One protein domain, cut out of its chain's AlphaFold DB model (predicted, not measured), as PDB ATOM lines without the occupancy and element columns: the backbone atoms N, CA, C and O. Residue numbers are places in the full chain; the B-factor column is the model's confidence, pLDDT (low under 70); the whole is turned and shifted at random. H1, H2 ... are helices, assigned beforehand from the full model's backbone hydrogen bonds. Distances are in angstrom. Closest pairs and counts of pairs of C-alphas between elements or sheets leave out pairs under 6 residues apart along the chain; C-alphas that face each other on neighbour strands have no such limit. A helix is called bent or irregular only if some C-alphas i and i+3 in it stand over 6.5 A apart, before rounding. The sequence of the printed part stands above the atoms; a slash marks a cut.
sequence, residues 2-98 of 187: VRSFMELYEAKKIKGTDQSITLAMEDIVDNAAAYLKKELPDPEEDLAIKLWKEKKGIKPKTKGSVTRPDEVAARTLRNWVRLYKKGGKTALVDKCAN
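AT A GLANCE: This is residues 2 to 98 of the 187 residues of an uncharacterized protein of Jhaorihella thermophila (UniProt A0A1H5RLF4). The model is a loose cluster of four helices at one end, H1, H2, H3 and the kinked H5, with H4 far out at the other end, reached by way of H3 and left by a long unnamed stretch that returns to H5. In the cluster H1 packs on both H3 and H5, crossing each, and H2 meets only the beginning of H5. The printed part has 97 residues with five named helices, H1 to H5 in order along the chain, and no named strand; the class is all helix. The whole is loose, with a radius of gyration of the C-alphas of 17.7 A, and spans 52 by 35 by 19 A, only just flat.

HOW THE PARTS SIT: The longest helix by residues is H5, residues 74 to 92. It has a kink of 118 degrees near residue 86 and is irregular, with C-alphas 86 and 89 9.5 A apart; its line is a rough one. H1, residues 2 to 10, touches H5 about perpendicular at 74 degrees, with residues 77 to 84 of H5 alone; the closest C-alphas are those of Val 2 and Val 81, 5.8 A apart. H2, residues 18 to 23, touches H5 about perpendicular at 78 degrees, with residues 74 to 75 of H5 alone; the closest C-alphas are those of Asp 18 and Ala 74, 5.4 A apart. H3, residues 25 to 37, touches H1 at a steep tilt of 61 degrees, opposite ways, the closest C-alphas being those of Ser 4 and Ala 32, 5.4 A apart. Among the three pairs of helices that touch, the packing is mostly crossed, with none at a shallow tilt. H3 and H5 are close but not clearly touching: their closest C-alphas, of Met 25 and Ala 74, are 8.0 A apart, and the tilt of 32 degrees, the same way, is only just short of steep. H2 and H3 meet only through their link, while H1 and H2 are apart. H4, residues 43 to 53, touches no helix. Every O i to N i+4 pair is within hydrogen-bond range in H1, H2, H3 and H4; in H5 12 of 15 are.

IN THESE COORDINATES: H5 measures 15.9 A from first to last C-alpha, H3 18.4 A, H4 15.8 A, H1 12.3 A and H2 8.7 A. C-alpha 2, where H1 begins, is at (196.117, -63.103, 271.370). C-alpha 53, where H4 ends, is at (181.853, -93.683, 282.741), and C-alpha 92, where H5 ends, is at (197.120, -58.582, 279.825).

THE WHOLE: The two C-alphas farthest apart, those of Thr 17 and Lys 56, are 52.6 A apart. The printed part has no cut. The link from H4 to H5, residues 54 to 73, is long; those from H2 to H3 and from H3 to H4 are tight, and that from H1 to H2 is short. The mean pLDDT of the printed part is 80.1, with residues 37 to 49, residue 57 and residues 60 to 67 under 70.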
ATOM      1  N   VAL A   2     195.073 -63.972 271.960       90.00
ATOM      2  CA  VAL A   2     196.117 -63.103 271.370       90.00
ATOM      3  C   VAL A   2     197.171 -63.898 270.595       90.00
ATOM      4  O   VAL A   2     197.532 -63.513 269.490       90.00
ATOM      5  N   ARG A   3     197.626 -65.031 271.144       87.00
ATOM      6  CA  ARG A   3     198.609 -65.898 270.480       87.00
ATOM      7  C   ARG A   3     198.078 -66.505 269.174       87.00
ATOM      8  O   ARG A   3     198.741 -66.385 268.155       87.00
ATOM      9  N   SER A   4     196.855 -67.041 269.188       88.50
ATOM     10  CA  SER A   4     196.204 -67.571 267.980       88.50
ATOM     11  C   SER A   4     195.999 -66.498 266.907       88.50
ATOM     12  O   SER A   4     196.246 -66.753 265.735       88.50
ATOM     13  N   PHE A   5     195.632 -65.271 267.292       90.12
ATOM     14  CA  PHE A   5     195.558 -64.150 266.353       90.12
ATOM     15  C   PHE A   5     196.918 -63.821 265.718       90.12
ATOM     16  O   PHE A   5     196.987 -63.612 264.511       90.12
ATOM     17  N   MET A   6     197.995 -63.768 266.510       88.75
ATOM     18  CA  MET A   6     199.335 -63.446 266.001       88.75
ATOM     19  C   MET A   6     199.815 -64.492 264.992       88.75
ATOM     20  O   MET A   6     200.332 -64.118 263.948       88.75
ATOM     21  N   GLU A   7     199.558 -65.774 265.239       88.25
ATOM     22  CA  GLU A   7     199.919 -66.850 264.309       88.25
ATOM     23  C   GLU A   7     199.130 -66.784 262.999       88.25
ATOM     24  O   GLU A   7     199.701 -66.937 261.921       88.25
ATOM     25  N   LEU A   8     197.826 -66.497 263.057       88.12
ATOM     26  CA  LEU A   8     197.008 -66.318 261.852       88.12
ATOM     27  C   LEU A   8     197.386 -65.046 261.077       88.12
ATOM     28  O   LEU A   8     197.288 -65.011 259.848       88.12
ATOM     29  N   TYR A   9     197.854 -64.017 261.785       89.31
ATOM     30  CA  TYR A   9     198.393 -62.794 261.198       89.31
ATOM     31  C   TYR A   9     199.760 -63.031 260.532       89.31
ATOM     32  O   TYR A   9     199.974 -62.602 259.399       89.31
ATOM     33  N   GLU A  10     200.668 -63.756 261.188       88.00
ATOM     34  CA  GLU A  10     201.977 -64.154 260.648       88.00
ATOM     35  C   GLU A  10     201.830 -65.079 259.436       88.00
ATOM     36  O   GLU A  10     202.506 -64.893 258.423       88.00
ATOM     37  N   ALA A  11     200.861 -65.996 259.482       88.31
ATOM     38  CA  ALA A  11     200.470 -66.841 258.357       88.31
ATOM     39  C   ALA A  11     199.736 -66.079 257.233       88.31
ATOM     40  O   ALA A  11     199.334 -66.694 256.247       88.31
ATOM     41  N   LYS A  12     199.538 -64.756 257.368       88.19
ATOM     42  CA  LYS A  12     198.836 -63.866 256.420       88.19
ATOM     43  C   LYS A  12     197.396 -64.291 256.093       88.19
ATOM     44  O   LYS A  12     196.848 -63.866 255.078       88.19
ATOM     45  N   LYS A  13     196.769 -65.089 256.959       83.56
ATOM     46  CA  LYS A  13     195.380 -65.549 256.796       83.56
ATOM     47  C   LYS A  13     194.367 -64.471 257.182       83.56
ATOM     48  O   LYS A  13     193.266 -64.447 256.647       83.56
ATOM     49  N   ILE A  14     194.743 -63.565 258.088       86.12
ATOM     50  CA  ILE A  14     193.873 -62.499 258.603       86.12
ATOM     51  C   ILE A  14     194.613 -61.158 258.530       86.12
ATOM     52  O   ILE A  14     195.822 -61.085 258.757       86.12
ATOM     53  N   LYS A  15     193.889 -60.075 258.223       87.38
ATOM     54  CA  LYS A  15     194.411 -58.701 258.277       87.38
ATOM     55  C   LYS A  15     194.189 -58.084 259.668       87.38
ATOM     56  O   LYS A  15     193.451 -58.582 260.503       87.38
ATOM     57  N   GLY A  16     194.823 -56.945 259.939       85.00
ATOM     58  CA  GLY A  16     194.615 -56.203 261.193       85.00
ATOM     59  C   GLY A  16     193.302 -55.405 261.267       85.00
ATOM     60  O   GLY A  16     193.143 -54.596 262.183       85.00
ATOM     61  N   THR A  17     192.396 -55.554 260.292       90.44
ATOM     62  CA  THR A  17     191.157 -54.766 260.186       90.44
ATOM     63  C   THR A  17     190.007 -55.426 260.943       90.44
ATOM     64  O   THR A  17     189.899 -56.651 260.977       90.44
ATOM     65  N   ASP A  18     189.107 -54.617 261.510       88.50
ATOM     66  CA  ASP A  18     188.012 -55.111 262.361       88.50
ATOM     67  C   ASP A  18     187.074 -56.082 261.623       88.50
ATOM     68  O   ASP A  18     186.658 -57.089 262.190       88.50
ATOM     69  N   GLN A  19     186.814 -55.836 260.335       89.88
ATOM     70  CA  GLN A  19     186.022 -56.733 259.483       89.88
ATOM     71  C   GLN A  19     186.692 -58.100 259.299       89.88
ATOM     72  O   GLN A  19     186.046 -59.131 259.415       89.88
ATOM     73  N   SER A  20     188.007 -58.135 259.072       89.69
ATOM     74  CA  SER A  20     188.710 -59.416 258.916       89.69
ATOM     75  C   SER A  20     188.798 -60.201 260.224       89.69
ATOM     76  O   SER A  20     188.705 -61.422 260.215       89.69
ATOM     77  N   ILE A  21     188.932 -59.502 261.353       90.19
ATOM     78  CA  ILE A  21     188.997 -60.120 262.680       90.19
ATOM     79  C   ILE A  21     187.641 -60.704 263.079       90.19
ATOM     80  O   ILE A  21     187.602 -61.771 263.678       90.19
ATOM     81  N   THR A  22     186.543 -60.011 262.773       91.94
ATOM     82  CA  THR A  22     185.188 -60.506 263.065       91.94
ATOM     83  C   THR A  22     184.848 -61.738 262.236       91.94
ATOM     84  O   THR A  22     184.381 -62.716 262.804       91.94
ATOM     85  N   LEU A  23     185.158 -61.732 260.935       92.25
ATOM     86  CA  LEU A  23     184.931 -62.888 260.058       92.25
ATOM     87  C   LEU A  23     185.734 -64.128 260.473       92.25
ATOM     88  O   LEU A  23     185.249 -65.241 260.330       92.25
ATOM     89  N   ALA A  24     186.947 -63.939 260.991       89.81
ATOM     90  CA  ALA A  24     187.830 -65.030 261.399       89.81
ATOM     91  C   ALA A  24     187.821 -65.289 262.919       89.81
ATOM     92  O   ALA A  24     188.751 -65.898 263.453       89.81
ATOM     93  N   MET A  25     186.815 -64.791 263.648       89.88
ATOM     94  CA  MET A  25     186.764 -64.922 265.107       89.88
ATOM     95  C   MET A  25     186.631 -66.385 265.541       89.88
ATOM     96  O   MET A  25     187.339 -66.800 266.459       89.88
ATOM     97  N   GLU A  26     185.797 -67.166 264.851       90.31
ATOM     98  CA  GLU A  26     185.620 -68.601 265.112       90.31
ATOM     99  C   GLU A  26     186.957 -69.351 265.009       90.31
ATOM    100  O   GLU A  26     187.371 -70.018 265.960       90.31
ATOM    101  N   ASP A  27     187.712 -69.125 263.929       89.75
ATOM    102  CA  ASP A  27     189.046 -69.706 263.738       89.75
ATOM    103  C   ASP A  27     190.026 -69.293 264.849       89.75
ATOM    104  O   ASP A  27     190.848 -70.092 265.314       89.75
ATOM    105  N   ILE A  28     189.982 -68.030 265.288       90.56
ATOM    106  CA  ILE A  28     190.845 -67.522 266.366       90.56
ATOM    107  C   ILE A  28     190.519 -68.216 267.691       90.56
ATOM    108  O   ILE A  28     191.449 -68.538 268.446       90.56
ATOM    109  N   VAL A  29     189.231 -68.417 267.982       90.62
ATOM    110  CA  VAL A  29     188.727 -69.089 269.186       90.62
ATOM    111  C   VAL A  29     189.109 -70.565 269.178       90.62
ATOM    112  O   VAL A  29     189.625 -71.064 270.178       90.62
ATOM    113  N   ASP A  30     188.939 -71.253 268.055       88.31
ATOM    114  CA  ASP A  30     189.221 -72.685 267.954       88.31
ATOM    115  C   ASP A  30     190.719 -72.970 268.080       88.31
ATOM    116  O   ASP A  30     191.143 -73.826 268.866       88.31
ATOM    117  N   ASN A  31     191.549 -72.158 267.420       86.00
ATOM    118  CA  ASN A  31     192.996 -72.207 267.606       86.00
ATOM    119  C   ASN A  31     193.395 -71.843 269.044       86.00
ATOM    120  O   ASN A  31     194.306 -72.445 269.614       86.00
ATOM    121  N   ALA A  32     192.713 -70.882 269.676       86.75
ATOM    122  CA  ALA A  32     192.957 -70.554 271.080       86.75
ATOM    123  C   ALA A  32     192.619 -71.718 272.018       86.75
ATOM    124  O   ALA A  32     193.379 -71.975 272.951       86.75
ATOM    125  N   ALA A  33     191.517 -72.424 271.768       85.06
ATOM    126  CA  ALA A  33     191.131 -73.600 272.533       85.06
ATOM    127  C   ALA A  33     192.182 -74.712 272.398       85.06
ATOM    128  O   ALA A  33     192.515 -75.358 273.388       85.06
ATOM    129  N   ALA A  34     192.772 -74.893 271.211       81.94
ATOM    130  CA  ALA A  34     193.878 -75.829 271.014       81.94
ATOM    131  C   ALA A  34     195.113 -75.470 271.861       81.94
ATOM    132  O   ALA A  34     195.767 -76.363 272.392       81.94
ATOM    133  N   TYR A  35     195.414 -74.179 272.043       74.56
ATOM    134  CA  TYR A  35     196.495 -73.744 272.937       74.56
ATOM    135  C   TYR A  35     196.218 -74.031 274.406       74.56
ATOM    136  O   TYR A  35     197.140 -74.405 275.122       74.56
ATOM    137  N   LEU A  36     194.971 -73.877 274.843       74.31
ATOM    138  CA  LEU A  36     194.586 -74.177 276.220       74.31
ATOM    139  C   LEU A  36     194.577 -75.690 276.497       74.31
ATOM    140  O   LEU A  36     194.881 -76.104 277.604       74.31
ATOM    141  N   LYS A  37     194.287 -76.519 275.485       69.94
ATOM    142  CA  LYS A  37     194.348 -77.990 275.573       69.94
ATOM    143  C   LYS A  37     195.771 -78.565 275.576       69.94
ATOM    144  O   LYS A  37     195.939 -79.735 275.892       69.94
ATOM    145  N   LYS A  38     196.781 -77.794 275.154       59.09
ATOM    146  CA  LYS A  38     198.184 -78.248 275.074       59.09
ATOM    147  C   LYS A  38     198.910 -78.253 276.429       59.09
ATOM    148  O   LYS A  38     200.034 -78.740 276.487       59.09
ATOM    149  N   GLU A  39     198.297 -77.751 277.499       54.91
ATOM    150  CA  GLU A  39     198.691 -78.122 278.862       54.91
ATOM    151  C   GLU A  39     198.114 -79.528 279.109       54.91
ATOM    152  O   GLU A  39     196.900 -79.700 279.039       54.91
ATOM    153  N   LEU A  40     198.980 -80.548 279.240       51.16
ATOM    154  CA  LEU A  40     198.577 -81.961 279.337       51.16
ATOM    155  C   LEU A  40     197.442 -82.134 280.368       51.16
ATOM    156  O   LEU A  40     197.611 -81.663 281.494       51.16
ATOM    157  N   PRO A  41     196.335 -82.831 280.039       57.81
ATOM    158  CA  PRO A  41     195.433 -83.312 281.077       57.81
ATOM    159  C   PRO A  41     196.221 -84.246 282.003       57.81
ATOM    160  O   PRO A  41     197.020 -85.064 281.539       57.81
ATOM    161  N   ASP A  42     196.033 -84.082 283.309       58.31
ATOM    162  CA  ASP A  42     196.672 -84.923 284.315       58.31
ATOM    163  C   ASP A  42     196.245 -86.389 284.075       58.31
ATOM    164  O   ASP A  42     195.041 -86.664 284.018       58.31
ATOM    165  N   PRO A  43     197.180 -87.343 283.875       57.38
ATOM    166  CA  PRO A  43     196.846 -88.741 283.586       57.38
ATOM    167  C   PRO A  43     195.915 -89.379 284.629       57.38
ATOM    168  O   PRO A  43     195.177 -90.313 284.304       57.38
ATOM    169  N   GLU A  44     195.901 -88.871 285.862       65.06
ATOM    170  CA  GLU A  44     194.987 -89.322 286.917       65.06
ATOM    171  C   GLU A  44     193.523 -88.912 286.659       65.06
ATOM    172  O   GLU A  44     192.595 -89.679 286.943       65.06
ATOM    173  N   GLU A  45     193.288 -87.744 286.056       59.78
ATOM    174  CA  GLU A  45     191.945 -87.233 285.758       59.78
ATOM    175  C   GLU A  45     191.273 -88.025 284.627       59.78
ATOM    176  O   GLU A  45     190.086 -88.365 284.714       59.78
ATOM    177  N   ASP A  46     192.037 -88.405 283.602       59.78
ATOM    178  CA  ASP A  46     191.552 -89.238 282.497       59.78
ATOM    179  C   ASP A  46     191.124 -90.633 282.973       59.78
ATOM    180  O   ASP A  46     190.117 -91.183 282.505       59.78
ATOM    181  N   LEU A  47     191.857 -91.209 283.931       68.75
ATOM    182  CA  LEU A  47     191.499 -92.481 284.561       68.75
ATOM    183  C   LEU A  47     190.235 -92.342 285.419       68.75
ATOM    184  O   LEU A  47     189.339 -93.183 285.320       68.75
ATOM    185  N   ALA A  48     190.099 -91.257 286.185       65.50
ATOM    186  CA  ALA A  48     188.903 -90.991 286.986       65.50
ATOM    187  C   ALA A  48     187.639 -90.802 286.123       65.50
ATOM    188  O   ALA A  48     186.566 -91.309 286.462       65.50
ATOM    189  N   ILE A  49     187.754 -90.131 284.970       66.94
ATOM    190  CA  ILE A  49     186.649 -89.963 284.012       66.94
ATOM    191  C   ILE A  49     186.252 -91.306 283.383       66.94
ATOM    192  O   ILE A  49     185.056 -91.578 283.238       66.94
ATOM    193  N   LYS A  50     187.222 -92.160 283.023       73.62
ATOM    194  CA  LYS A  50     186.958 -93.512 282.495       73.62
ATOM    195  C   LYS A  50     186.254 -94.391 283.531       73.62
ATOM    196  O   LYS A  50     185.202 -94.948 283.231       73.62
ATOM    197  N   LEU A  51     186.747 -94.415 284.772       77.62
ATOM    198  CA  LEU A  51     186.146 -95.178 285.873       77.62
ATOM    199  C   LEU A  51     184.726 -94.704 286.221       77.62
ATOM    200  O   LEU A  51     183.853 -95.523 286.519       77.62
ATOM    201  N   TRP A  52     184.459 -93.397 286.144       70.75
ATOM    202  CA  TRP A  52     183.109 -92.860 286.317       70.75
ATOM    203  C   TRP A  52     182.166 -93.259 285.170       70.75
ATOM    204  O   TRP A  52     181.031 -93.663 285.429       70.75
ATOM    205  N   LYS A  53     182.628 -93.215 283.909       73.69
ATOM    206  CA  LYS A  53     181.853 -93.683 282.741       73.69
ATOM    207  C   LYS A  53     181.524 -95.175 282.822       73.69
ATOM    208  O   LYS A  53     180.429 -95.581 282.445       73.69
ATOM    209  N   GLU A  54     182.431 -95.968 283.379       84.56
ATOM    210  CA  GLU A  54     182.234 -97.393 283.665       84.56
ATOM    211  C   GLU A  54     181.387 -97.658 284.928       84.56
ATOM    212  O   GLU A  54     181.204 -98.811 285.314       84.56
ATOM    213  N   LYS A  55     180.845 -96.608 285.572       71.12
ATOM    214  CA  LYS A  55     180.051 -96.644 286.820       71.12
ATOM    215  C   LYS A  55     180.775 -97.258 288.030       71.12
ATOM    216  O   LYS A  55     180.127 -97.652 288.995       71.12
ATOM    217  N   LYS A  56     182.108 -97.315 288.007       70.06
ATOM    218  CA  LYS A  56     182.948 -97.926 289.053       70.06
ATOM    219  C   LYS A  56     183.611 -96.911 289.995       70.06
ATOM    220  O   LYS A  56     184.441 -97.300 290.809       70.06
ATOM    221  N   GLY A  57     183.267 -95.623 289.911       68.62
ATOM    222  CA  GLY A  57     183.921 -94.577 290.705       68.62
ATOM    223  C   GLY A  57     183.062 -93.346 291.000       68.62
ATOM    224  O   GLY A  57     181.991 -93.142 290.424       68.62
ATOM    225  N   ILE A  58     183.563 -92.513 291.916       72.00
ATOM    226  CA  ILE A  58     182.975 -91.222 292.297       72.00
ATOM    227  C   ILE A  58     183.097 -90.250 291.114       72.00
ATOM    228  O   ILE A  58     184.137 -90.199 290.459       72.00
ATOM    229  N   LYS A  59     182.047 -89.459 290.845       70.62
ATOM    230  CA  LYS A  59     182.071 -88.421 289.800       70.62
ATOM    231  C   LYS A  59     183.255 -87.472 290.050       70.62
ATOM    232  O   LYS A  59     183.274 -86.838 291.109       70.62
ATOM    233  N   PRO A  60     184.214 -87.344 289.114       67.19
ATOM    234  CA  PRO A  60     185.359 -86.470 289.315       67.19
ATOM    235  C   PRO A  60     184.881 -85.027 289.504       67.19
ATOM    236  O   PRO A  60     184.015 -84.538 288.770       67.19
ATOM    237  N   LYS A  61     185.432 -84.341 290.510       60.91
ATOM    238  CA  LYS A  61     185.247 -82.896 290.679       60.91
ATOM    239  C   LYS A  61     186.070 -82.221 289.592       60.91
ATOM    240  O   LYS A  61     187.267 -82.038 289.762       60.91
ATOM    241  N   THR A  62     185.435 -81.894 288.472       50.12
ATOM    242  CA  THR A  62     186.068 -81.184 287.355       50.12
ATOM    243  C   THR A  62     186.737 -79.910 287.861       50.12
ATOM    244  O   THR A  62     186.052 -78.935 288.180       50.12
ATOM    245  N   LYS A  63     188.070 -79.898 287.919       51.44
ATOM    246  CA  LYS A  63     188.831 -78.655 287.918       51.44
ATOM    247  C   LYS A  63     188.911 -78.204 286.466       51.44
ATOM    248  O   LYS A  63     189.637 -78.777 285.677       51.44
ATOM    249  N   GLY A  64     188.068 -77.229 286.124       49.44
ATOM    250  CA  GLY A  64     188.125 -76.461 284.882       49.44
ATOM    251  C   GLY A  64     188.236 -77.297 283.611       49.44
ATOM    252  O   GLY A  64     189.317 -77.412 283.045       49.44
ATOM    253  N   SER A  65     187.105 -77.787 283.088       52.62
ATOM    254  CA  SER A  65     187.043 -78.102 281.659       52.62
ATOM    255  C   SER A  65     187.616 -76.909 280.901       52.62
ATOM    256  O   SER A  65     187.159 -75.786 281.137       52.62
ATOM    257  N   VAL A  66     188.613 -77.141 280.043       56.84
ATOM    258  CA  VAL A  66     189.166 -76.123 279.147       56.84
ATOM    259  C   VAL A  66     188.009 -75.591 278.313       56.84
ATOM    260  O   VAL A  66     187.597 -76.179 277.312       56.84
ATOM    261  N   THR A  67     187.407 -74.526 278.822       68.88
ATOM    262  CA  THR A  67     186.197 -73.946 278.273       68.88
ATOM    263  C   THR A  67     186.661 -73.209 277.038       68.88
ATOM    264  O   THR A  67     187.611 -72.422 277.107       68.88
ATOM    265  N   ARG A  68     186.056 -73.538 275.893       79.00
ATOM    266  CA  ARG A  68     186.249 -72.781 274.657       79.00
ATOM    267  C   ARG A  68     186.133 -71.297 275.028       79.00
ATOM    268  O   ARG A  68     185.129 -70.940 275.636       79.00
ATOM    269  N   PRO A  69     187.165 -70.475 274.779       82.31
ATOM    270  CA  PRO A  69     187.107 -69.081 275.182       82.31
ATOM    271  C   PRO A  69     185.953 -68.400 274.450       82.31
ATOM    272  O   PRO A  69     185.762 -68.647 273.260       82.31
ATOM    273  N   ASP A  70     185.207 -67.558 275.158       87.38
ATOM    274  CA  ASP A  70     184.093 -66.825 274.563       87.38
ATOM    275  C   ASP A  70     184.581 -65.913 273.432       87.38
ATOM    276  O   ASP A  70     185.703 -65.386 273.447       87.38
ATOM    277  N   GLU A  71     183.713 -65.712 272.445       89.94
ATOM    278  CA  GLU A  71     183.954 -64.758 271.372       89.94
ATOM    279  C   GLU A  71     184.046 -63.336 271.925       89.94
ATOM    280  O   GLU A  71     183.312 -62.926 272.826       89.94
ATOM    281  N   VAL A  72     184.966 -62.551 271.366       91.06
ATOM    282  CA  VAL A  72     185.238 -61.190 271.834       91.06
ATOM    283  C   VAL A  72     185.142 -60.229 270.661       91.06
ATOM    284  O   VAL A  72     185.590 -60.525 269.559       91.06
ATOM    285  N   ALA A  73     184.630 -59.020 270.898       90.94
ATOM    286  CA  ALA A  73     184.633 -57.967 269.890       90.94
ATOM    287  C   ALA A  73     186.048 -57.709 269.324       90.94
ATOM    288  O   ALA A  73     187.024 -57.575 270.072       90.94
ATOM    289  N   ALA A  74     186.154 -57.534 268.000       91.56
ATOM    290  CA  ALA A  74     187.429 -57.308 267.305       91.56
ATOM    291  C   ALA A  74     188.252 -56.151 267.897       91.56
ATOM    292  O   ALA A  74     189.471 -56.255 268.071       91.56
ATOM    293  N   ARG A  75     187.580 -55.061 268.293       92.50
ATOM    294  CA  ARG A  75     188.214 -53.897 268.930       92.50
ATOM    295  C   ARG A  75     188.972 -54.277 270.206       92.50
ATOM    296  O   ARG A  75     190.075 -53.770 270.428       92.50
ATOM    297  N   THR A  76     188.391 -55.149 271.023       91.69
ATOM    298  CA  THR A  76     188.984 -55.635 272.273       91.69
ATOM    299  C   THR A  76     190.206 -56.494 271.979       91.69
ATOM    300  O   THR A  76     191.265 -56.248 272.556       91.69
ATOM    301  N   LEU A  77     190.110 -57.414 271.011       92.50
ATOM    302  CA  LEU A  77     191.235 -58.260 270.612       92.50
ATOM    303  C   LEU A  77     192.428 -57.429 270.117       92.50
ATOM    304  O   LEU A  77     193.555 -57.651 270.561       92.50
ATOM    305  N   ARG A  78     192.205 -56.403 269.284       92.50
ATOM    306  CA  ARG A  78     193.284 -55.480 268.873       92.50
ATOM    307  C   ARG A  78     193.919 -54.757 270.058       92.50
ATOM    308  O   ARG A  78     195.128 -54.523 270.062       92.50
ATOM    309  N   ASN A  79     193.116 -54.364 271.048       92.50
ATOM    310  CA  ASN A  79     193.637 -53.709 272.240       92.50
ATOM    311  C   ASN A  79     194.518 -54.670 273.049       92.50
ATOM    312  O   ASN A  79     195.620 -54.294 273.443       92.50
ATOM    313  N   TRP A  80     194.089 -55.922 273.216       93.62
ATOM    314  CA  TRP A  80     194.896 -56.959 273.858       93.62
ATOM    315  C   TRP A  80     196.202 -57.225 273.112       93.62
ATOM    316  O   TRP A  80     197.251 -57.282 273.743       93.62
ATOM    317  N   VAL A  81     196.177 -57.297 271.779       91.94
ATOM    318  CA  VAL A  81     197.393 -57.428 270.954       91.94
ATOM    319  C   VAL A  81     198.332 -56.239 271.168       91.94
ATOM    320  O   VAL A  81     199.539 -56.415 271.321       91.94
ATOM    321  N   ARG A  82     197.800 -55.012 271.223       92.94
ATOM    322  CA  ARG A  82     198.598 -53.809 271.493       92.94
ATOM    323  C   ARG A  82     199.231 -53.845 272.886       92.94
ATOM    324  O   ARG A  82     200.399 -53.494 273.017       92.94
ATOM    325  N   LEU A  83     198.479 -54.248 273.909       91.38
ATOM    326  CA  LEU A  83     198.989 -54.397 275.275       91.38
ATOM    327  C   LEU A  83     200.063 -55.485 275.346       91.38
ATOM    328  O   LEU A  83     201.127 -55.248 275.915       91.38
ATOM    329  N   TYR A  84     199.834 -56.616 274.675       92.12
ATOM    330  CA  TYR A  84     200.793 -57.713 274.575       92.12
ATOM    331  C   TYR A  84     202.120 -57.260 273.961       92.12
ATOM    332  O   TYR A  84     203.183 -57.564 274.486       92.12
ATOM    333  N   LYS A  85     202.077 -56.472 272.881       89.75
ATOM    334  CA  LYS A  85     203.291 -55.930 272.253       89.75
ATOM    335  C   LYS A  85     204.050 -54.950 273.152       89.75
ATOM    336  O   LYS A  85     205.258 -54.826 273.012       89.75
ATOM    337  N   LYS A  86     203.358 -54.248 274.055       91.19
ATOM    338  CA  LYS A  86     203.978 -53.269 274.964       91.19
ATOM    339  C   LYS A  86     204.622 -53.902 276.195       91.19
ATOM    340  O   LYS A  86     205.641 -53.402 276.647       91.19
ATOM    341  N   GLY A  87     204.009 -54.937 276.765       84.69
ATOM    342  CA  GLY A  87     204.451 -55.488 278.051       84.69
ATOM    343  C   GLY A  87     204.247 -56.991 278.205       84.69
ATOM    344  O   GLY A  87     204.186 -57.486 279.324       84.69
ATOM    345  N   GLY A  88     204.108 -57.727 277.104       89.12
ATOM    346  CA  GLY A  88     203.967 -59.180 277.114       89.12
ATOM    347  C   GLY A  88     202.743 -59.660 277.894       89.12
ATOM    348  O   GLY A  88     201.703 -59.003 277.931       89.12
ATOM    349  N   LYS A  89     202.869 -60.831 278.532       83.50
ATOM    350  CA  LYS A  89     201.773 -61.483 279.271       83.50
ATOM    351  C   LYS A  89     201.312 -60.675 280.493       83.50
ATOM    352  O   LYS A  89     200.122 -60.667 280.786       83.50
ATOM    353  N   THR A  90     202.212 -59.966 281.177       85.12
ATOM    354  CA  THR A  90     201.871 -59.186 282.383       85.12
ATOM    355  C   THR A  90     200.974 -57.991 282.063       85.12
ATOM    356  O   THR A  90     200.126 -57.624 282.870       85.12
ATOM    357  N   ALA A  91     201.081 -57.429 280.856       87.19
ATOM    358  CA  ALA A  91     200.224 -56.335 280.402       87.19
ATOM    359  C   ALA A  91     198.769 -56.747 280.108       87.19
ATOM    360  O   ALA A  91     197.923 -55.866 279.947       87.19
ATOM    361  N   LEU A  92     198.478 -58.052 280.019       87.06
ATOM    362  CA  LEU A  92     197.120 -58.582 279.825       87.06
ATOM    363  C   LEU A  92     196.401 -58.861 281.148       87.06
ATOM    364  O   LEU A  92     195.208 -59.153 281.124       87.06
ATOM    365  N   VAL A  93     197.108 -58.797 282.277       85.44
ATOM    366  CA  VAL A  93     196.506 -58.989 283.599       85.44
ATOM    367  C   VAL A  93     195.507 -57.866 283.857       85.44
ATOM    368  O   VAL A  93     195.803 -56.692 283.605       85.44
ATOM    369  N   ASP A  94     194.321 -58.228 284.351       81.81
ATOM    370  CA  ASP A  94     193.300 -57.240 284.671       81.81
ATOM    371  C   ASP A  94     193.796 -56.307 285.781       81.81
ATOM    372  O   ASP A  94     194.431 -56.701 286.762       81.81
ATOM    373  N   LYS A  95     193.499 -55.026 285.613       80.69
ATOM    374  CA  LYS A  95     193.847 -53.966 286.547       80.69
ATOM    375  C   LYS A  95     192.690 -53.730 287.519       80.69
ATOM    376  O   LYS A  95     192.438 -52.580 287.860       80.69
ATOM    377  N   CYS A  96     192.011 -54.780 287.991       80.88
ATOM    378  CA  CYS A  96     190.908 -54.658 288.955       80.88
ATOM    379  C   CYS A  96     191.318 -53.854 290.193       80.88
ATOM    380  O   CYS A  96     190.604 -52.954 290.606       80.88
ATOM    381  N   ALA A  97     192.522 -54.099 290.721       75.06
ATOM    382  CA  ALA A  97     193.058 -53.368 291.874       75.06
ATOM    383  C   ALA A  97     193.218 -51.852 291.632       75.06
ATOM    384  O   ALA A  97     193.352 -51.075 292.570       75.06
ATOM    385  N   ASN A  98     193.225 -51.425 290.369       76.62
ATOM    386  CA  ASN A  98     193.318 -50.026 289.974       76.62
ATOM    387  C   ASN A  98     191.951 -49.373 289.727       76.62
ATOM    388  O   ASN A  98     191.917 -48.166 289.477       76.62
TER     389      ASN A  98